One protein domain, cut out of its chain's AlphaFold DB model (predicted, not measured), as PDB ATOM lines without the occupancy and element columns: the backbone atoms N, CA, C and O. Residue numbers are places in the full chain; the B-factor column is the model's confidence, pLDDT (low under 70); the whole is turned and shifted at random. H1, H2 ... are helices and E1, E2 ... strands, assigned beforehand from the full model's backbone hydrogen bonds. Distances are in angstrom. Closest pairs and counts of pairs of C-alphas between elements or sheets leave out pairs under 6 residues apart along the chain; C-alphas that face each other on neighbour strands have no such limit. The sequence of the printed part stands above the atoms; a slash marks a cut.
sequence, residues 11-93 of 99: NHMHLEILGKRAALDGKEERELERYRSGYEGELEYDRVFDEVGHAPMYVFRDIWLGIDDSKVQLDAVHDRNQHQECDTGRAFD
ATOM      1  N   ASN A  11     171.098 191.168 127.182       85.25
ATOM      2  CA  ASN A  11     172.216 192.101 127.340       85.25
ATOM      3  C   ASN A  11     172.417 192.534 128.799       85.25
ATOM      4  O   ASN A  11     173.556 192.612 129.257       85.25
ATOM      5  N   HIS A  12     171.334 192.737 129.561       89.81
ATOM      6  CA  HIS A  12     171.428 192.998 130.999       89.81
ATOM      7  C   HIS A  12     172.098 191.815 131.714       89.81
ATOM      8  O   HIS A  12     173.075 192.002 132.436       89.81
ATOM      9  N   MET A  13     171.627 190.586 131.474       91.31
ATOM     10  CA  MET A  13     172.224 189.387 132.075       91.31
ATOM     11  C   MET A  13     173.685 189.198 131.658       91.31
ATOM     12  O   MET A  13     174.519 188.849 132.492       91.31
ATOM     13  N   HIS A  14     174.002 189.450 130.387       91.62
ATOM     14  CA  HIS A  14     175.355 189.343 129.855       91.62
ATOM     15  C   HIS A  14     176.322 190.286 130.576       91.62
ATOM     16  O   HIS A  14     177.301 189.812 131.151       91.62
ATOM     17  N   LEU A  15     176.020 191.587 130.612       92.19
ATOM     18  CA  LEU A  15     176.866 192.589 131.265       92.19
ATOM     19  C   LEU A  15     176.961 192.364 132.778       92.19
ATOM     20  O   LEU A  15     178.024 192.548 133.367       92.19
ATOM     21  N   GLU A  16     175.885 191.900 133.420       93.50
ATOM     22  CA  GLU A  16     175.912 191.571 134.847       93.50
ATOM     23  C   GLU A  16     176.848 190.385 135.146       93.50
ATOM     24  O   GLU A  16     177.570 190.396 136.144       93.50
ATOM     25  N   ILE A  17     176.855 189.357 134.293       95.19
ATOM     26  CA  ILE A  17     177.767 188.215 134.423       95.19
ATOM     27  C   ILE A  17     179.198 188.630 134.078       95.19
ATOM     28  O   ILE A  17     180.127 188.220 134.778       95.19
ATOM     29  N   LEU A  18     179.381 189.435 133.030       94.19
ATOM     30  CA  LEU A  18     180.687 189.936 132.615       94.19
ATOM     31  C   LEU A  18     181.324 190.762 133.736       94.19
ATOM     32  O   LEU A  18     182.434 190.440 134.144       94.19
ATOM     33  N   GLY A  19     180.584 191.698 134.338       93.50
ATOM     34  CA  GLY A  19     181.065 192.519 135.455       93.50
ATOM     35  C   GLY A  19     181.355 191.744 136.745       93.50
ATOM     36  O   GLY A  19     182.123 192.203 137.585       93.50
ATOM     37  N   LYS A  20     180.786 190.541 136.916       93.69
ATOM     38  CA  LYS A  20     181.158 189.624 138.013       93.69
ATOM     39  C   LYS A  20     182.465 188.873 137.740       93.69
ATOM     40  O   LYS A  20     183.078 188.371 138.677       93.69
ATOM     41  N   ARG A  21     182.852 188.728 136.470       93.88
ATOM     42  CA  ARG A  21     183.995 187.910 136.028       93.88
ATOM     43  C   ARG A  21     185.208 188.744 135.622       93.88
ATOM     44  O   ARG A  21     186.325 188.245 135.706       93.88
ATOM     45  N   ALA A  22     184.987 189.974 135.179       93.44
ATOM     46  CA  ALA A  22     185.997 190.889 134.680       93.44
ATOM     47  C   ALA A  22     185.615 192.339 135.008       93.44
ATOM     48  O   ALA A  22     184.454 192.639 135.287       93.44
ATOM     49  N   ALA A  23     186.600 193.237 134.968       92.56
ATOM     50  CA  ALA A  23     186.330 194.667 135.014       92.56
ATOM     51  C   ALA A  23     185.653 195.089 133.706       92.56
ATOM     52  O   ALA A  23     186.172 194.787 132.631       92.56
ATOM     53  N   LEU A  24     184.511 195.762 133.824       92.94
ATOM     54  CA  LEU A  24     183.838 196.394 132.695       92.94
ATOM     55  C   LEU A  24     184.589 197.661 132.295       92.94
ATOM     56  O   LEU A  24     185.163 198.347 133.147       92.94
ATOM     57  N   ASP A  25     184.567 197.987 131.009       94.62
ATOM     58  CA  ASP A  25     184.976 199.312 130.566       94.62
ATOM     59  C   ASP A  25     183.907 200.374 130.904       94.62
ATOM     60  O   ASP A  25     182.775 200.072 131.289       94.62
ATOM     61  N   GLY A  26     184.258 201.657 130.769       93.75
ATOM     62  CA  GLY A  26     183.343 202.748 131.130       93.75
ATOM     63  C   GLY A  26     182.075 202.827 130.268       93.75
ATOM     64  O   GLY A  26     181.086 203.432 130.683       93.75
ATOM     65  N   LYS A  27     182.072 202.237 129.064       93.12
ATOM     66  CA  LYS A  27     180.877 202.151 128.218       93.12
ATOM     67  C   LYS A  27     179.984 201.008 128.697       93.12
ATOM     68  O   LYS A  27     178.786 201.221 128.867       93.12
ATOM     69  N   GLU A  28     180.562 199.839 128.937       92.25
ATOM     70  CA  GLU A  28     179.880 198.651 129.451       92.25
ATOM     71  C   GLU A  28     179.248 198.906 130.824       92.25
ATOM     72  O   GLU A  28     178.107 198.511 131.065       92.25
ATOM     73  N   GLU A  29     179.942 199.622 131.712       92.75
ATOM     74  CA  GLU A  29     179.419 200.001 133.027       92.75
ATOM     75  C   GLU A  29     178.198 200.920 132.900       92.75
ATOM     76  O   GLU A  29     177.148 200.660 133.494       92.75
ATOM     77  N   ARG A  30     178.284 201.937 132.035       93.19
ATOM     78  CA  ARG A  30     177.168 202.852 131.763       93.19
ATOM     79  C   ARG A  30     175.976 202.142 131.116       93.19
ATOM     80  O   ARG A  30     174.824 202.469 131.406       93.19
ATOM     81  N   GLU A  31     176.226 201.188 130.222       92.00
ATOM     82  CA  GLU A  31     175.168 200.360 129.638       92.00
ATOM     83  C   GLU A  31     174.514 199.461 130.692       92.00
ATOM     84  O   GLU A  31     173.283 199.381 130.743       92.00
ATOM     85  N   LEU A  32     175.298 198.849 131.582       92.38
ATOM     86  CA  LEU A  32     174.780 198.039 132.682       92.38
ATOM     87  C   LEU A  32     173.921 198.868 133.648       92.38
ATOM     88  O   LEU A  32     172.843 198.417 134.036       92.38
ATOM     89  N   GLU A  33     174.342 200.085 134.001       93.12
ATOM     90  CA  GLU A  33     173.536 201.005 134.816       93.12
ATOM     91  C   GLU A  33     172.203 201.347 134.147       93.12
ATOM     92  O   GLU A  33     171.154 201.306 134.795       93.12
ATOM     93  N   ARG A  34     172.212 201.613 132.834       91.44
ATOM     94  CA  ARG A  34     170.983 201.864 132.071       91.44
ATOM     95  C   ARG A  34     170.031 200.668 132.130       91.44
ATOM     96  O   ARG A  34     168.831 200.862 132.320       91.44
ATOM     97  N   TYR A  35     170.543 199.447 131.975       90.69
ATOM     98  CA  TYR A  35     169.721 198.238 132.068       90.69
ATOM     99  C   TYR A  35     169.182 197.991 133.481       90.69
ATOM    100  O   TYR A  35     168.024 197.597 133.621       90.69
ATOM    101  N   ARG A  36     169.983 198.247 134.522       92.25
ATOM    102  CA  ARG A  36     169.546 198.146 135.925       92.25
ATOM    103  C   ARG A  36     168.425 199.126 136.232       92.25
ATOM    104  O   ARG A  36     167.374 198.697 136.688       92.25
ATOM    105  N   SER A  37     168.620 200.401 135.898       91.56
ATOM    106  CA  SER A  37     167.617 201.447 136.113       91.56
ATOM    107  C   SER A  37     166.314 201.153 135.361       91.56
ATOM    108  O   SER A  37     165.235 201.304 135.929       91.56
ATOM    109  N   GLY A  38     166.399 200.672 134.115       87.50
ATOM    110  CA  GLY A  38     165.214 200.265 133.355       87.50
ATOM    111  C   GLY A  38     164.446 199.120 134.022       87.50
ATOM    112  O   GLY A  38     163.233 199.205 134.180       87.50
ATOM    113  N   TYR A  39     165.160 198.082 134.464       88.94
ATOM    114  CA  TYR A  39     164.558 196.929 135.139       88.94
ATOM    115  C   TYR A  39     163.955 197.292 136.506       88.94
ATOM    116  O   TYR A  39     162.875 196.823 136.852       88.94
ATOM    117  N   GLU A  40     164.618 198.153 137.280       90.69
ATOM    118  CA  GLU A  40     164.097 198.650 138.560       90.69
ATOM    119  C   GLU A  40     162.807 199.454 138.382       90.69
ATOM    120  O   GLU A  40     161.855 199.234 139.129       90.69
ATOM    121  N   GLY A  41     162.736 200.312 137.359       88.06
ATOM    122  CA  GLY A  41     161.513 201.048 137.035       88.06
ATOM    123  C   GLY A  41     160.347 200.129 136.659       88.06
ATOM    124  O   GLY A  41     159.212 200.367 137.065       88.06
ATOM    125  N   GLU A  42     160.615 199.039 135.936       86.19
ATOM    126  CA  GLU A  42     159.597 198.036 135.598       86.19
ATOM    127  C   GLU A  42     159.100 197.269 136.842       86.19
ATOM    128  O   GLU A  42     157.903 197.000 136.963       86.19
ATOM    129  N   LEU A  43     159.980 196.977 137.807       89.50
ATOM    130  CA  LEU A  43     159.592 196.383 139.095       89.50
ATOM    131  C   LEU A  43     158.782 197.346 139.973       89.50
ATOM    132  O   LEU A  43     157.862 196.924 140.676       89.50
ATOM    133  N   GLU A  44     159.131 198.631 139.971       89.44
ATOM    134  CA  GLU A  44     158.375 199.653 140.694       89.44
ATOM    135  C   GLU A  44     156.977 199.827 140.099       89.44
ATOM    136  O   GLU A  44     155.998 199.854 140.847       89.44
ATOM    137  N   TYR A  45     156.872 199.844 138.767       84.44
ATOM    138  CA  TYR A  45     155.589 199.870 138.070       84.44
ATOM    139  C   TYR A  45     154.686 198.717 138.518       84.44
ATOM    140  O   TYR A  45     153.523 198.951 138.833       84.44
ATOM    141  N   ASP A  46     155.217 197.496 138.624       84.44
ATOM    142  CA  ASP A  46     154.436 196.347 139.101       84.44
ATOM    143  C   ASP A  46     153.921 196.509 140.509       84.44
ATOM    144  O   ASP A  46     152.766 196.200 140.783       84.44
ATOM    145  N   ARG A  47     154.787 196.995 141.396       87.00
ATOM    146  CA  ARG A  47     154.436 197.204 142.794       87.00
ATOM    147  C   ARG A  47     153.301 198.214 142.919       87.00
ATOM    148  O   ARG A  47     152.334 197.940 143.620       87.00
ATOM    149  N   VAL A  48     153.413 199.348 142.227       85.81
ATOM    150  CA  VAL A  48     152.364 200.378 142.209       85.81
ATOM    151  C   VAL A  48     151.084 199.819 141.593       85.81
ATOM    152  O   VAL A  48     149.996 200.050 142.116       85.81
ATOM    153  N   PHE A  49     151.202 199.055 140.509       80.56
ATOM    154  CA  PHE A  49     150.057 198.446 139.843       80.56
ATOM    155  C   PHE A  49     149.318 197.476 140.780       80.56
ATOM    156  O   PHE A  49     148.100 197.570 140.909       80.56
ATOM    157  N   ASP A  50     150.036 196.605 141.494       82.25
ATOM    158  CA  ASP A  50     149.474 195.710 142.515       82.25
ATOM    159  C   ASP A  50     148.860 196.447 143.710       82.25
ATOM    160  O   ASP A  50     147.811 196.030 144.202       82.25
ATOM    161  N   GLU A  51     149.467 197.547 144.159       84.50
ATOM    162  CA  GLU A  51     148.977 198.336 145.293       84.50
ATOM    163  C   GLU A  51     147.661 199.061 144.989       84.50
ATOM    164  O   GLU A  51     146.747 199.061 145.814       84.50
ATOM    165  N   VAL A  52     147.537 199.657 143.799       80.88
ATOM    166  CA  VAL A  52     146.332 200.404 143.391       80.88
ATOM    167  C   VAL A  52     145.112 199.485 143.254       80.88
ATOM    168  O   VAL A  52     143.978 199.947 143.373       80.88
ATOM    169  N   GLY A  53     145.331 198.179 143.076       66.31
ATOM    170  CA  GLY A  53     144.271 197.190 142.954       66.31
ATOM    171  C   GLY A  53     143.611 197.269 141.583       66.31
ATOM    172  O   GLY A  53     142.817 198.156 141.273       66.31
ATOM    173  N   HIS A  54     143.921 196.300 140.734       66.75
ATOM    174  CA  HIS A  54     143.313 196.183 139.416       66.75
ATOM    175  C   HIS A  54     142.000 195.399 139.521       66.75
ATOM    176  O   HIS A  54     141.955 194.292 140.063       66.75
ATOM    177  N   ALA A  55     140.927 195.940 138.927       65.19
ATOM    178  CA  ALA A  55     139.759 195.167 138.474       65.19
ATOM    179  C   ALA A  55     140.237 193.956 137.630       65.19
ATOM    180  O   ALA A  55     141.426 193.900 137.336       65.19
ATOM    181  N   PRO A  56     139.419 192.958 137.239       73.75
ATOM    182  CA  PRO A  56     139.916 191.680 136.712       73.75
ATOM    183  C   PRO A  56     140.620 191.795 135.336       73.75
ATOM    184  O   PRO A  56     140.139 191.271 134.342       73.75
ATOM    185  N   MET A  57     141.798 192.411 135.289       74.88
ATOM    186  CA  MET A  57     142.612 192.705 134.123       74.88
ATOM    187  C   MET A  57     143.687 191.635 133.965       74.88
ATOM    188  O   MET A  57     144.273 191.169 134.956       74.88
ATOM    189  N   TYR A  58     143.952 191.271 132.717       77.81
ATOM    190  CA  TYR A  58     145.125 190.496 132.341       77.81
ATOM    191  C   TYR A  58     146.220 191.447 131.901       77.81
ATOM    192  O   TYR A  58     145.996 192.296 131.043       77.81
ATOM    193  N   VAL A  59     147.394 191.296 132.502       79.31
ATOM    194  CA  VAL A  59     148.575 192.063 132.123       79.31
ATOM    195  C   VAL A  59     149.590 191.107 131.531       79.31
ATOM    196  O   VAL A  59     150.075 190.198 132.214       79.31
ATOM    197  N   PHE A  60     149.880 191.316 130.255       79.25
ATOM    198  CA  PHE A  60     150.901 190.610 129.510       79.25
ATOM    199  C   PHE A  60     152.096 191.532 129.329       79.25
ATOM    200  O   PHE A  60     151.967 192.663 128.876       79.25
ATOM    201  N   ARG A  61     153.265 191.053 129.719       80.69
ATOM    202  CA  ARG A  61     154.523 191.804 129.688       80.69
ATOM    203  C   ARG A  61     155.575 190.968 129.003       80.69
ATOM    204  O   ARG A  61     155.461 189.738 128.999       80.69
ATOM    205  N   ASP A  62     156.599 191.626 128.484       79.38
ATOM    206  CA  ASP A  62     157.747 190.946 127.881       79.38
ATOM    207  C   ASP A  62     157.334 189.973 126.748       79.38
ATOM    208  O   ASP A  62     157.977 188.944 126.532       79.38
ATOM    209  N   ILE A  63     156.253 190.277 126.008       80.94
ATOM    210  CA  ILE A  63     155.870 189.484 124.833       80.94
ATOM    211  C   ILE A  63     156.803 189.858 123.687       80.94
ATOM    212  O   ILE A  63     156.792 190.997 123.231       80.94
ATOM    213  N   TRP A  64     157.557 188.888 123.178       80.50
ATOM    214  CA  TRP A  64     158.419 189.069 122.013       80.50
ATOM    215  C   TRP A  64     157.770 188.501 120.752       80.50
ATOM    216  O   TRP A  64     157.456 187.313 120.686       80.50
ATOM    217  N   LEU A  65     157.616 189.345 119.732       81.50
ATOM    218  CA  LEU A  65     157.174 188.964 118.394       81.50
ATOM    219  C   LEU A  65     158.331 189.122 117.405       81.50
ATOM    220  O   LEU A  65     158.946 190.185 117.327       81.50
ATOM    221  N   GLY A  66     158.621 188.064 116.648       81.44
ATOM    222  CA  GLY A  66     159.528 188.126 115.504       81.44
ATOM    223  C   GLY A  66     158.759 188.536 114.253       81.44
ATOM    224  O   GLY A  66     157.792 187.866 113.892       81.44
ATOM    225  N   ILE A  67     159.177 189.627 113.614       78.62
ATOM    226  CA  ILE A  67     158.631 190.098 112.337       78.62
ATOM    227  C   ILE A  67     159.817 190.277 111.393       78.62
ATOM    228  O   ILE A  67     160.600 191.212 111.558       78.62
ATOM    229  N   ASP A  68     159.953 189.363 110.432       83.00
ATOM    230  CA  ASP A  68     161.110 189.272 109.534       83.00
ATOM    231  C   ASP A  68     162.444 189.339 110.312       83.00
ATOM    232  O   ASP A  68     162.662 188.544 111.230       83.00
ATOM    233  N   ASP A  69     163.315 190.299 109.981       78.25
ATOM    234  CA  ASP A  69     164.618 190.525 110.628       78.25
ATOM    235  C   ASP A  69     164.537 191.426 111.879       78.25
ATOM    236  O   ASP A  69     165.559 191.855 112.414       78.25
ATOM    237  N   SER A  70     163.332 191.759 112.347       70.69
ATOM    238  CA  SER A  70     163.098 192.635 113.500       70.69
ATOM    239  C   SER A  70     162.375 191.913 114.635       70.69
ATOM    240  O   SER A  70     161.655 190.930 114.446       70.69
ATOM    241  N   LYS A  71     162.553 192.428 115.851       79.12
ATOM    242  CA  LYS A  71     161.880 191.930 117.052       79.12
ATOM    243  C   LYS A  71     161.099 193.063 117.696       79.12
ATOM    244  O   LYS A  71     161.614 194.162 117.864       79.12
ATOM    245  N   VAL A  72     159.858 192.806 118.084       79.94
ATOM    246  CA  VAL A  72     159.045 193.767 118.837       79.94
ATOM    247  C   VAL A  72     158.749 193.184 120.204       79.94
ATOM    248  O   VAL A  72     158.299 192.045 120.307       79.94
ATOM    249  N   GLN A  73     158.997 193.975 121.244       79.62
ATOM    250  CA  GLN A  73     158.516 193.692 122.587       79.62
ATOM    251  C   GLN A  73     157.208 194.452 122.813       79.62
ATOM    252  O   GLN A  73     157.161 195.667 122.602       79.62
ATOM    253  N   LEU A  74     156.172 193.745 123.249       80.81
ATOM    254  CA  LEU A  74     154.870 194.300 123.594       80.81
ATOM    255  C   LEU A  74     154.582 194.115 125.083       80.81
ATOM    256  O   LEU A  74     154.800 193.039 125.649       80.81
ATOM    257  N   ASP A  75     154.025 195.168 125.668       76.81
ATOM    258  CA  ASP A  75     153.385 195.163 126.974       76.81
ATOM    259  C   ASP A  75     151.902 195.511 126.754       76.81
ATOM    260  O   ASP A  75     151.592 196.566 126.199       76.81
ATOM    261  N   ALA A  76     150.994 194.614 127.140       79.62
ATOM    262  CA  ALA A  76     149.565 194.677 126.842       79.62
ATOM    263  C   ALA A  76     148.714 194.504 128.103       79.62
ATOM    264  O   ALA A  76     148.980 193.647 128.953       79.62
ATOM    265  N   VAL A  77     147.649 195.297 128.210       80.38
ATOM    266  CA  VAL A  77     146.655 195.191 129.283       80.38
ATOM    267  C   VAL A  77     145.274 194.983 128.678       80.38
ATOM    268  O   VAL A  77     144.844 195.749 127.819       80.38
ATOM    269  N   HIS A  78     144.570 193.960 129.163       74.19
ATOM    270  CA  HIS A  78     143.217 193.617 128.735       74.19
ATOM    271  C   HIS A  78     142.247 193.655 129.922       74.19
ATOM    272  O   HIS A  78     142.385 192.877 130.874       74.19
ATOM    273  N   ASP A  79     141.246 194.538 129.862       73.69
ATOM    274  CA  ASP A  79     140.133 194.575 130.820       73.69
ATOM    275  C   ASP A  79     139.050 193.562 130.424       73.69
ATOM    276  O   ASP A  79     138.405 193.696 129.382       73.69
ATOM    277  N   ARG A  80     138.794 192.581 131.303       67.19
ATOM    278  CA  ARG A  80     137.760 191.554 131.103       67.19
ATOM    279  C   ARG A  80     136.339 192.108 130.967       67.19
ATOM    280  O   ARG A  80     135.478 191.382 130.481       67.19
ATOM    281  N   ASN A  81     136.073 193.337 131.411       67.25
ATOM    282  CA  ASN A  81     134.720 193.896 131.456       67.25
ATOM    283  C   ASN A  81     134.422 194.924 130.354       67.25
ATOM    284  O   ASN A  81     133.250 195.153 130.064       67.25
ATOM    285  N   GLN A  82     135.438 195.558 129.761       61.03
ATOM    286  CA  GLN A  82     135.241 196.691 128.842       61.03
ATOM    287  C   GLN A  82     135.699 196.447 127.400       61.03
ATOM    288  O   GLN A  82     135.518 197.334 126.572       61.03
ATOM    289  N   HIS A  83     136.249 195.268 127.068       61.00
ATOM    290  CA  HIS A  83     136.820 194.992 125.737       61.00
ATOM    291  C   HIS A  83     137.813 196.080 125.284       61.00
ATOM    292  O   HIS A  83     137.899 196.402 124.099       61.00
ATOM    293  N   GLN A  84     138.530 196.685 126.236       55.66
ATOM    294  CA  GLN A  84     139.528 197.704 125.954       55.66
ATOM    295  C   GLN A  84     140.918 197.085 126.075       55.66
ATOM    296  O   GLN A  84     141.263 196.496 127.103       55.66
ATOM    297  N   GLU A  85     141.679 197.217 124.993       60.22
ATOM    298  CA  GLU A  85     143.056 196.756 124.855       60.22
ATOM    299  C   GLU A  85     143.958 197.984 124.772       60.22
ATOM    300  O   GLU A  85     143.709 198.905 123.987       60.22
ATOM    301  N   CYS A  86     144.976 198.017 125.625       62.50
ATOM    302  CA  CYS A  86     145.985 199.065 125.635       62.50
ATOM    303  C   CYS A  86     147.358 198.408 125.536       62.50
ATOM    304  O   CYS A  86     147.778 197.727 126.474       62.50
ATOM    305  N   ASP A  87     148.056 198.685 124.436       65.56
ATOM    306  CA  ASP A  87     149.341 198.069 124.124       65.56
ATOM    307  C   ASP A  87     150.424 199.136 123.976       65.56
ATOM    308  O   ASP A  87     150.228 200.182 123.351       65.56
ATOM    309  N   THR A  88     151.598 198.854 124.533       68.00
ATOM    310  CA  THR A  88     152.814 199.640 124.319       68.00
ATOM    311  C   THR A  88     153.863 198.755 123.663       68.00
ATOM    312  O   THR A  88     154.156 197.667 124.151       68.00
ATOM    313  N   GLY A  89     154.439 199.224 122.555       71.62
ATOM    314  CA  GLY A  89     155.446 198.485 121.797       71.62
ATOM    315  C   GLY A  89     156.819 199.147 121.800       71.62
ATOM    316  O   GLY A  89     156.944 200.368 121.696       71.62
ATOM    317  N   ARG A  90     157.867 198.325 121.882       78.69
ATOM    318  CA  ARG A  90     159.268 198.705 121.659       78.69
ATOM    319  C   ARG A  90     159.827 197.864 120.515       78.69
ATOM    320  O   ARG A  90     159.728 196.642 120.550       78.69
ATOM    321  N   ALA A  91     160.405 198.515 119.510       74.38
ATOM    322  CA  ALA A  91     160.997 197.842 118.361       74.38
ATOM    323  C   ALA A  91     162.511 197.665 118.541       74.38
ATOM    324  O   ALA A  91     163.193 198.537 119.088       74.38
ATOM    325  N   PHE A  92     163.011 196.527 118.076       77.12
ATOM    326  CA  PHE A  92     164.402 196.112 118.151       77.12
ATOM    327  C   PHE A  92     164.844 195.510 116.816       77.12
ATOM    328  O   PHE A  92     164.041 194.906 116.097       77.12
ATOM    329  N   ASP A  93     166.125 195.656 116.496       76.75
ATOM    330  CA  ASP A  93     166.749 194.937 115.389       76.75
ATOM    331  C   ASP A  93     166.920 193.436 115.712       76.75
ATOM    332  O   ASP A  93     166.618 192.959 116.815       76.75
TER     333      ASP A  93
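This is residues 11 to 93 of the 99 residues of an uncharacterized protein of Salinicoccus sediminis (UniProt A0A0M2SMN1). Helix H1 packs on the first part of the long helix H2, and beyond the other end of H2 the chain folds back as a twisted three-stranded sheet, E1 to E3, making an open V with H2. The two arms of the V are joined through residues 53 to 56, and the sheet is bare of helices on both faces. The printed part has 83 residues, with two named helices and then three strands; the sheet, in the order E1, E2, E3, is antiparallel, and the class is mixed, helices and strands. The whole is loose, with a radius of gyration of the C-alphas of 16.7 A, and flat, spanning 52 by 37 by 16 A.

H1, residues 11 to 21, touches H2, residues 26 to 52, opposite ways at a steep tilt of 57 degrees; the closest C-alphas are those of His 12 and Tyr 35, 5.6 A apart. H2 touches H1 with residues 28 to 36 alone. In both helices every O i to N i+4 pair is within hydrogen-bond range. The strands E1, residues 57 to 67, E2, residues 70 to 79, and E3, residues 85 to 93, form a meander, each strand the antiparallel neighbour of the one before. E1 and E2 are a hairpin, with N 60 and O 76 2.8 A apart; E2 and E3 are another, with N 73 and O 90 2.9 A apart. Neither helix is on this twisted sheet.

H1 begins at C-alpha 11 (172.216, 192.101, 127.340). H2 is 39.1 A long and ends at C-alpha 52 (146.332, 200.404, 143.391). E1, 27.2 A, bends by 61 degrees at residue 62. E2 is 28.8 A long, and E3, 25.6 A, ends at C-alpha 93 (166.749, 194.937, 115.389).

The C-alphas farthest apart, of Ala 23 and Asn 81, are 51.7 A apart. Residues 43 to 53, of which 43 to 52 belong to H2, stand free. The printed part has no cut, and its four links are tight. Residues 53 to 55 and 80 to 88 have pLDDT under 70.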